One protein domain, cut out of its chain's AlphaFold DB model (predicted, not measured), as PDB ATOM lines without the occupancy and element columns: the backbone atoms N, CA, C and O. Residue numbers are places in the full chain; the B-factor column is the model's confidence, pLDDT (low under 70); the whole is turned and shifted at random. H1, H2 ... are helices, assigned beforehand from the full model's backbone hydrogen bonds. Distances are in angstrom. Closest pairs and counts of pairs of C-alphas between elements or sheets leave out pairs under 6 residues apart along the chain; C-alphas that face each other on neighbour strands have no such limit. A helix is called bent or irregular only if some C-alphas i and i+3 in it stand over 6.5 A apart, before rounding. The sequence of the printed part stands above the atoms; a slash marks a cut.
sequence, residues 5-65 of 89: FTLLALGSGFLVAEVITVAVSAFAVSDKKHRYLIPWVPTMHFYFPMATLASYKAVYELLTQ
ATOM      1  N   PHE A   5     -30.780 -73.635 -15.606       95.75
ATOM      2  CA  PHE A   5     -29.722 -72.633 -15.700       95.75
ATOM      3  C   PHE A   5     -30.102 -71.470 -16.626       95.75
ATOM      4  O   PHE A   5     -29.850 -70.316 -16.298       95.75
ATOM      5  N   THR A   6     -30.756 -71.753 -17.756       95.81
ATOM      6  CA  THR A   6     -31.227 -70.717 -18.687       95.81
ATOM      7  C   THR A   6     -32.285 -69.830 -18.037       95.81
ATOM      8  O   THR A   6     -32.223 -68.613 -18.174       95.81
ATOM      9  N   LEU A   7     -33.229 -70.420 -17.297       95.75
ATOM     10  CA  LEU A   7     -34.246 -69.655 -16.571       95.75
ATOM     11  C   LEU A   7     -33.620 -68.768 -15.490       95.75
ATOM     12  O   LEU A   7     -33.986 -67.602 -15.374       95.75
ATOM     13  N   LEU A   8     -32.644 -69.291 -14.743       96.62
ATOM     14  CA  LEU A   8     -31.914 -68.523 -13.734       96.62
ATOM     15  C   LEU A   8     -31.103 -67.382 -14.355       96.62
ATOM     16  O   LEU A   8     -31.140 -66.266 -13.844       96.62
ATOM     17  N   ALA A   9     -30.415 -67.633 -15.468       96.81
ATOM     18  CA  ALA A   9     -29.653 -66.608 -16.171       96.81
ATOM     19  C   ALA A   9     -30.568 -65.473 -16.655       96.81
ATOM     20  O   ALA A   9     -30.307 -64.310 -16.351       96.81
ATOM     21  N   LEU A  10     -31.683 -65.800 -17.317       97.19
ATOM     22  CA  LEU A  10     -32.659 -64.806 -17.775       97.19
ATOM     23  C   LEU A  10     -33.291 -64.036 -16.609       97.19
ATOM     24  O   LEU A  10     -33.359 -62.810 -16.656       97.19
ATOM     25  N   GLY A  11     -33.699 -64.735 -15.545       97.25
ATOM     26  CA  GLY A  11     -34.267 -64.113 -14.349       97.25
ATOM     27  C   GLY A  11     -33.283 -63.173 -13.654       97.25
ATOM     28  O   GLY A  11     -33.639 -62.050 -13.311       97.25
ATOM     29  N   SER A  12     -32.023 -63.589 -13.504       97.06
ATOM     30  CA  SER A  12     -30.975 -62.739 -12.929       97.06
ATOM     31  C   SER A  12     -30.693 -61.509 -13.791       97.06
ATOM     32  O   SER A  12     -30.593 -60.408 -13.258       97.06
ATOM     33  N   GLY A  13     -30.637 -61.672 -15.117       98.19
ATOM     34  CA  GLY A  13     -30.429 -60.569 -16.048       98.19
ATOM     35  C   GLY A  13     -31.555 -59.543 -15.968       98.19
ATOM     36  O   GLY A  13     -31.286 -58.348 -15.883       98.19
ATOM     37  N   PHE A  14     -32.802 -60.014 -15.908       96.75
ATOM     38  CA  PHE A  14     -33.972 -59.162 -15.707       96.75
ATOM     39  C   PHE A  14     -33.889 -58.376 -14.391       96.75
ATOM     40  O   PHE A  14     -34.023 -57.156 -14.398       96.75
ATOM     41  N   LEU A  15     -33.594 -59.040 -13.268       97.31
ATOM     42  CA  LEU A  15     -33.490 -58.362 -11.971       97.31
ATOM     43  C   LEU A  15     -32.353 -57.336 -11.936       97.31
ATOM     44  O   LEU A  15     -32.526 -56.253 -11.382       97.31
ATOM     45  N   VAL A  16     -31.203 -57.646 -12.538       98.12
ATOM     46  CA  VAL A  16     -30.086 -56.697 -12.650       98.12
ATOM     47  C   VAL A  16     -30.494 -55.484 -13.482       98.12
ATOM     48  O   VAL A  16     -30.224 -54.355 -13.072       98.12
ATOM     49  N   ALA A  17     -31.170 -55.698 -14.612       96.50
ATOM     50  CA  ALA A  17     -31.675 -54.608 -15.438       96.50
ATOM     51  C   ALA A  17     -32.650 -53.712 -14.656       96.50
ATOM     52  O   ALA A  17     -32.495 -52.494 -14.680       96.50
ATOM     53  N   GLU A  18     -33.580 -54.289 -13.889       95.50
ATOM     54  CA  GLU A  18     -34.521 -53.506 -13.078       95.50
ATOM     55  C   GLU A  18     -33.843 -52.725 -11.950       95.50
ATOM     56  O   GLU A  18     -34.149 -51.553 -11.726       95.50
ATOM     57  N   VAL A  19     -32.860 -53.324 -11.272       96.44
ATOM     58  CA  VAL A  19     -32.067 -52.614 -10.258       96.44
ATOM     59  C   VAL A  19     -31.348 -51.414 -10.877       96.44
ATOM     60  O   VAL A  19     -31.350 -50.335 -10.283       96.44
ATOM     61  N   ILE A  20     -30.775 -51.569 -12.075       97.12
ATOM     62  CA  ILE A  20     -30.134 -50.465 -12.802       97.12
ATOM     63  C   ILE A  20     -31.165 -49.380 -13.141       97.12
ATOM     64  O   ILE A  20     -30.917 -48.207 -12.862       97.12
ATOM     65  N   THR A  21     -32.331 -49.746 -13.678       95.38
ATOM     66  CA  THR A  21     -33.410 -48.806 -14.026       95.38
ATOM     67  C   THR A  21     -33.860 -47.978 -12.820       95.38
ATOM     68  O   THR A  21     -33.940 -46.745 -12.894       95.38
ATOM     69  N   VAL A  22     -34.110 -48.630 -11.682       95.12
ATOM     70  CA  VAL A  22     -34.513 -47.961 -10.436       95.12
ATOM     71  C   VAL A  22     -33.385 -47.085  -9.894       95.12
ATOM     72  O   VAL A  22     -33.640 -45.952  -9.487       95.12
ATOM     73  N   ALA A  23     -32.136 -47.558  -9.927       96.62
ATOM     74  CA  ALA A  23     -30.982 -46.795  -9.457       96.62
ATOM     75  C   ALA A  23     -30.763 -45.517 -10.276       96.62
ATOM     76  O   ALA A  23     -30.571 -44.449  -9.696       96.62
ATOM     77  N   VAL A  24     -30.850 -45.597 -11.607       96.88
ATOM     78  CA  VAL A  24     -30.744 -44.430 -12.499       96.88
ATOM     79  C   VAL A  24     -31.882 -43.444 -12.239       96.88
ATOM     80  O   VAL A  24     -31.642 -42.243 -12.128       96.88
ATOM     81  N   SER A  25     -33.109 -43.941 -12.069       95.50
ATOM     82  CA  SER A  25     -34.276 -43.100 -11.778       95.50
ATOM     83  C   SER A  25     -34.147 -42.383 -10.429       95.50
ATOM     84  O   SER A  25     -34.405 -41.185 -10.334       95.50
ATOM     85  N   ALA A  26     -33.682 -43.081  -9.389       96.19
ATOM     86  CA  ALA A  26     -33.421 -42.487  -8.078       96.19
ATOM     87  C   ALA A  26     -32.255 -41.489  -8.116       96.19
ATOM     88  O   ALA A  26     -32.319 -40.438  -7.477       96.19
ATOM     89  N   PHE A  27     -31.212 -41.788  -8.892       96.94
ATOM     90  CA  PHE A  27     -30.089 -40.883  -9.106       96.94
ATOM     91  C   PHE A  27     -30.532 -39.584  -9.795       96.94
ATOM     92  O   PHE A  27     -30.133 -38.506  -9.356       96.94
ATOM     93  N   ALA A  28     -31.413 -39.661 -10.797       95.69
ATOM     94  CA  ALA A  28     -31.915 -38.491 -11.522       95.69
ATOM     95  C   ALA A  28     -32.619 -37.471 -10.607       95.69
ATOM     96  O   ALA A  28     -32.513 -36.266 -10.826       95.69
ATOM     97  N   VAL A  29     -33.291 -37.940  -9.551       95.69
ATOM     98  CA  VAL A  29     -33.990 -37.087  -8.570       95.69
ATOM     99  C   VAL A  29     -33.216 -36.899  -7.258       95.69
ATOM    100  O   VAL A  29     -33.774 -36.424  -6.271       95.69
ATOM    101  N   SER A  30     -31.931 -37.259  -7.214       94.00
ATOM    102  CA  SER A  30     -31.133 -37.236  -5.978       94.00
ATOM    103  C   SER A  30     -30.721 -35.835  -5.504       94.00
ATOM    104  O   SER A  30     -30.281 -35.681  -4.361       94.00
ATOM    105  N   ASP A  31     -30.892 -34.808  -6.344       95.44
ATOM    106  CA  ASP A  31     -30.610 -33.419  -5.982       95.44
ATOM    107  C   ASP A  31     -31.453 -32.951  -4.780       95.44
ATOM    108  O   ASP A  31     -32.597 -33.372  -4.587       95.44
ATOM    109  N   LYS A  32     -30.910 -32.025  -3.978       92.38
ATOM    110  CA  LYS A  32     -31.552 -31.523  -2.749       92.38
ATOM    111  C   LYS A  32     -32.974 -31.015  -2.982       92.38
ATOM    112  O   LYS A  32     -33.812 -31.176  -2.100       92.38
ATOM    113  N   LYS A  33     -33.247 -30.421  -4.146       94.62
ATOM    114  CA  LYS A  33     -34.578 -29.896  -4.476       94.62
ATOM    115  C   LYS A  33     -35.589 -30.993  -4.798       94.62
ATOM    116  O   LYS A  33     -36.771 -30.764  -4.604       94.62
ATOM    117  N   HIS A  34     -35.141 -32.159  -5.255       94.44
ATOM    118  CA  HIS A  34     -35.995 -33.198  -5.841       94.44
ATOM    119  C   HIS A  34     -35.989 -34.510  -5.049       94.44
ATOM    120  O   HIS A  34     -36.783 -35.395  -5.341       94.44
ATOM    121  N   ARG A  35     -35.156 -34.634  -4.007       92.69
ATOM    122  CA  ARG A  35     -34.980 -35.863  -3.213       92.69
ATOM    123  C   ARG A  35     -36.278 -36.430  -2.626       92.69
ATOM    124  O   ARG A  35     -36.378 -37.635  -2.404       92.69
ATOM    125  N   TYR A  36     -37.281 -35.584  -2.398       94.75
ATOM    126  CA  TYR A  36     -38.614 -36.007  -1.957       94.75
ATOM    127  C   TYR A  36     -39.350 -36.880  -2.994       94.75
ATOM    128  O   TYR A  36     -40.332 -37.532  -2.651       94.75
ATOM    129  N   LEU A  37     -38.872 -36.921  -4.244       95.25
ATOM    130  CA  LEU A  37     -39.390 -37.758  -5.325       95.25
ATOM    131  C   LEU A  37     -38.825 -39.185  -5.313       95.25
ATOM    132  O   LEU A  37     -39.386 -40.051  -5.976       95.25
ATOM    133  N   ILE A  38     -37.765 -39.479  -4.548       95.25
ATOM    134  CA  ILE A  38     -37.177 -40.832  -4.490       95.25
ATOM    135  C   ILE A  38     -38.210 -41.915  -4.117       95.25
ATOM    136  O   ILE A  38     -38.249 -42.937  -4.801       95.25
ATOM    137  N   PRO A  39     -39.089 -41.728  -3.108       95.56
ATOM    138  CA  PRO A  39     -40.132 -42.708  -2.790       95.56
ATOM    139  C   PRO A  39     -41.134 -42.945  -3.926       95.56
ATOM    140  O   PRO A  39     -41.821 -43.960  -3.925       95.56
ATOM    141  N   TRP A  40     -41.213 -42.025  -4.891       95.81
ATOM    142  CA  TRP A  40     -42.090 -42.121  -6.052       95.81
ATOM    143  C   TRP A  40     -41.439 -42.835  -7.237       95.81
ATOM    144  O   TRP A  40     -42.147 -43.208  -8.159       95.81
ATOM    145  N   VAL A  41     -40.132 -43.118  -7.211       95.44
ATOM    146  CA  VAL A  41     -39.439 -43.870  -8.276       95.44
ATOM    147  C   VAL A  41     -40.120 -45.202  -8.635       95.44
ATOM    148  O   VAL A  41     -40.202 -45.499  -9.826       95.44
ATOM    149  N   PRO A  42     -40.677 -45.997  -7.697       93.62
ATOM    150  CA  PRO A  42     -41.397 -47.218  -8.056       93.62
ATOM    151  C   PRO A  42     -42.582 -46.991  -9.005       93.62
ATOM    152  O   PRO A  42     -42.894 -47.887  -9.787       93.62
ATOM    153  N   THR A  43     -43.205 -45.805  -9.014       95.31
ATOM    154  CA  THR A  43     -44.309 -45.505  -9.943       95.31
ATOM    155  C   THR A  43     -43.846 -45.397 -11.396       95.31
ATOM    156  O   THR A  43     -44.671 -45.498 -12.306       95.31
ATOM    157  N   MET A  44     -42.534 -45.303 -11.646       94.12
ATOM    158  CA  MET A  44     -41.970 -45.316 -12.997       94.12
ATOM    159  C   MET A  44     -42.289 -46.608 -13.759       94.12
ATOM    160  O   MET A  44     -42.400 -46.574 -14.981       94.12
ATOM    161  N   HIS A  45     -42.542 -47.720 -13.060       92.25
ATOM    162  CA  HIS A  45     -43.016 -48.963 -13.679       92.25
ATOM    163  C   HIS A  45     -44.394 -48.815 -14.330       92.25
ATOM    164  O   HIS A  45     -44.710 -49.560 -15.249       92.25
ATOM    165  N   PHE A  46     -45.209 -47.854 -13.887       94.12
ATOM    166  CA  PHE A  46     -46.455 -47.487 -14.559       94.12
ATOM    167  C   PHE A  46     -46.222 -46.407 -15.615       94.12
ATOM    168  O   PHE A  46     -46.874 -46.420 -16.653       94.12
ATOM    169  N   TYR A  47     -45.266 -45.503 -15.386       93.62
ATOM    170  CA  TYR A  47     -44.925 -44.440 -16.328       93.62
ATOM    171  C   TYR A  47     -44.308 -44.955 -17.634       93.62
ATOM    172  O   TYR A  47     -44.746 -44.562 -18.715       93.62
ATOM    173  N   PHE A  48     -43.325 -45.856 -17.573       91.81
ATOM    174  CA  PHE A  48     -42.618 -46.325 -18.768       91.81
ATOM    175  C   PHE A  48     -43.512 -47.081 -19.766       91.81
ATOM    176  O   PHE A  48     -43.429 -46.778 -20.956       91.81
ATOM    177  N   PRO A  49     -44.427 -47.981 -19.354       94.25
ATOM    178  CA  PRO A  49     -45.378 -48.591 -20.283       94.25
ATOM    179  C   PRO A  49     -46.288 -47.581 -20.991       94.25
ATOM    180  O   PRO A  49     -46.662 -47.806 -22.144       94.25
ATOM    181  N   MET A  50     -46.616 -46.448 -20.354       95.19
ATOM    182  CA  MET A  50     -47.388 -45.392 -21.020       95.19
ATOM    183  C   MET A  50     -46.634 -44.797 -22.211       95.19
ATOM    184  O   MET A  50     -47.276 -44.425 -23.187       95.19
ATOM    185  N   ALA A  51     -45.297 -44.759 -22.188       92.69
ATOM    186  CA  ALA A  51     -44.509 -44.312 -23.337       92.69
ATOM    187  C   ALA A  51     -44.707 -45.237 -24.549       92.69
ATOM    188  O   ALA A  51     -44.863 -44.762 -25.673       92.69
ATOM    189  N   THR A  52     -44.795 -46.551 -24.323       95.00
ATOM    190  CA  THR A  52     -45.122 -47.523 -25.376       95.00
ATOM    191  C   THR A  52     -46.520 -47.271 -25.939       95.00
ATOM    192  O   THR A  52     -46.683 -47.191 -27.156       95.00
ATOM    193  N   LEU A  53     -47.526 -47.076 -25.080       96.12
ATOM    194  CA  LEU A  53     -48.890 -46.750 -25.522       96.12
ATOM    195  C   LEU A  53     -48.937 -45.438 -26.320       96.12
ATOM    196  O   LEU A  53     -49.558 -45.379 -27.381       96.12
ATOM    197  N   ALA A  54     -48.232 -44.410 -25.849       93.75
ATOM    198  CA  ALA A  54     -48.110 -43.133 -26.538       93.75
ATOM    199  C   ALA A  54     -47.426 -43.283 -27.904       93.75
ATOM    200  O   ALA A  54     -47.849 -42.642 -28.862       93.75
ATOM    201  N   SER A  55     -46.427 -44.164 -28.031       94.81
ATOM    202  CA  SER A  55     -45.768 -44.431 -29.314       94.81
ATOM    203  C   SER A  55     -46.723 -45.045 -30.342       94.81
ATOM    204  O   SER A  55     -46.741 -44.612 -31.492       94.81
ATOM    205  N   TYR A  56     -47.591 -45.978 -29.928       95.62
ATOM    206  CA  TYR A  56     -48.609 -46.541 -30.816       95.62
ATOM    207  C   TYR A  56     -49.634 -45.493 -31.247       95.62
ATOM    208  O   TYR A  56     -49.978 -45.420 -32.426       95.62
ATOM    209  N   LYS A  57     -50.080 -44.647 -30.312       94.50
ATOM    210  CA  LYS A  57     -50.960 -43.513 -30.620       94.50
ATOM    211  C   LYS A  57     -50.308 -42.559 -31.621       94.50
ATOM    212  O   LYS A  57     -50.941 -42.207 -32.607       94.50
ATOM    213  N   ALA A  58     -49.041 -42.208 -31.418       92.69
ATOM    214  CA  ALA A  58     -48.308 -41.322 -32.317       92.69
ATOM    215  C   ALA A  58     -48.188 -41.905 -33.735       92.69
ATOM    216  O   ALA A  58     -48.369 -41.183 -34.711       92.69
ATOM    217  N   VAL A  59     -47.942 -43.214 -33.867       94.81
ATOM    218  CA  VAL A  59     -47.934 -43.891 -35.178       94.81
ATOM    219  C   VAL A  59     -49.317 -43.845 -35.831       94.81
ATOM    220  O   VAL A  59     -49.423 -43.563 -37.022       94.81
ATOM    221  N   TYR A  60     -50.384 -44.090 -35.069       94.81
ATOM    222  CA  TYR A  60     -51.753 -44.000 -35.576       94.81
ATOM    223  C   TYR A  60     -52.108 -42.579 -36.051       94.81
ATOM    224  O   TYR A  60     -52.675 -42.409 -37.133       94.81
ATOM    225  N   GLU A  61     -51.743 -41.555 -35.283       94.75
ATOM    226  CA  GLU A  61     -51.961 -40.145 -35.632       94.75
ATOM    227  C   GLU A  61     -51.145 -39.734 -36.853       94.75
ATOM    228  O   GLU A  61     -51.674 -39.067 -37.732       94.75
ATOM    229  N   LEU A  62     -49.907 -40.209 -36.988       92.88
ATOM    230  CA  LEU A  62     -49.091 -39.944 -38.172       92.88
ATOM    231  C   LEU A  62     -49.760 -40.441 -39.467       92.88
ATOM    232  O   LEU A  62     -49.634 -39.799 -40.509       92.88
ATOM    233  N   LEU A  63     -50.479 -41.567 -39.404       95.44
ATOM    234  CA  LEU A  63     -51.173 -42.157 -40.554       95.44
ATOM    235  C   LEU A  63     -52.538 -41.514 -40.825       95.44
ATOM    236  O   LEU A  63     -52.918 -41.343 -41.983       95.44
ATOM    237  N   THR A  64     -53.293 -41.194 -39.776       96.44
ATOM    238  CA  THR A  64     -54.683 -40.722 -39.897       96.44
ATOM    239  C   THR A  64     -54.809 -39.201 -39.903       96.44
ATOM    240  O   THR A  64     -55.756 -38.663 -40.477       96.44
ATOM    241  N   GLN A  65     -53.858 -38.499 -39.288       92.12
ATOM    242  CA  GLN A  65     -53.841 -37.054 -39.079       92.12
ATOM    243  C   GLN A  65     -52.395 -36.506 -39.148       92.12
ATOM    244  O   GLN A  65     -51.859 -36.023 -38.154       92.12
TER     245      GLN A  65
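Overview. This is residues 5 to 65 of the 89 residues of an uncharacterized protein of Marinosulfonomonas sp. PRT-SC04 (UniProt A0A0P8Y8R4). Two long helices make an open, flat T: H1, the link and the first turns of H2 form the bar, the rest of H2 past its kink forms the stem, and the two helices touch through only a short stretch of each. H1 is one arm; H2 first folds back beside the last turns of H1, then turns away at a kink of 69 degrees near residue 42 and forms the other arm. Residues 5 to 17 and 46 to 65 stick out free. The 61 printed residues hold H1, then H2, with no named strand: all helix, extended, radius of gyration of the C-alphas 16.4 A, spans 44 by 41 by 13 A.

Arrangement. Look first at H1, residues 5 to 28, then at H2, residues 35 to 64. They touch through residues 22 to 26 of H1 and 38 to 42 of H2 alone; the closest C-alphas, of Ala 26 and Ile 38, are 5.5 A apart. Their lines are about perpendicular, at 77 degrees, H2's being rough. In H1 every O i to N i+4 pair is within hydrogen-bond range; in H2, 15 of 26.

Along the chain. Find C-alpha 5 at (-29.722, -72.633, -15.700); H1 runs 34.5 A from there. H2 runs 41.9 A to C-alpha 64 at (-54.683, -40.722, -39.897); it is irregular, with C-alphas 39 and 42 7.0 A apart.

Size, cuts and confidence. The C-alphas of Phe 5 and Gln 65, the two farthest apart, are 48.9 A apart. The link is short, the printed part has no cut, and no printed residue is under pLDDT 70.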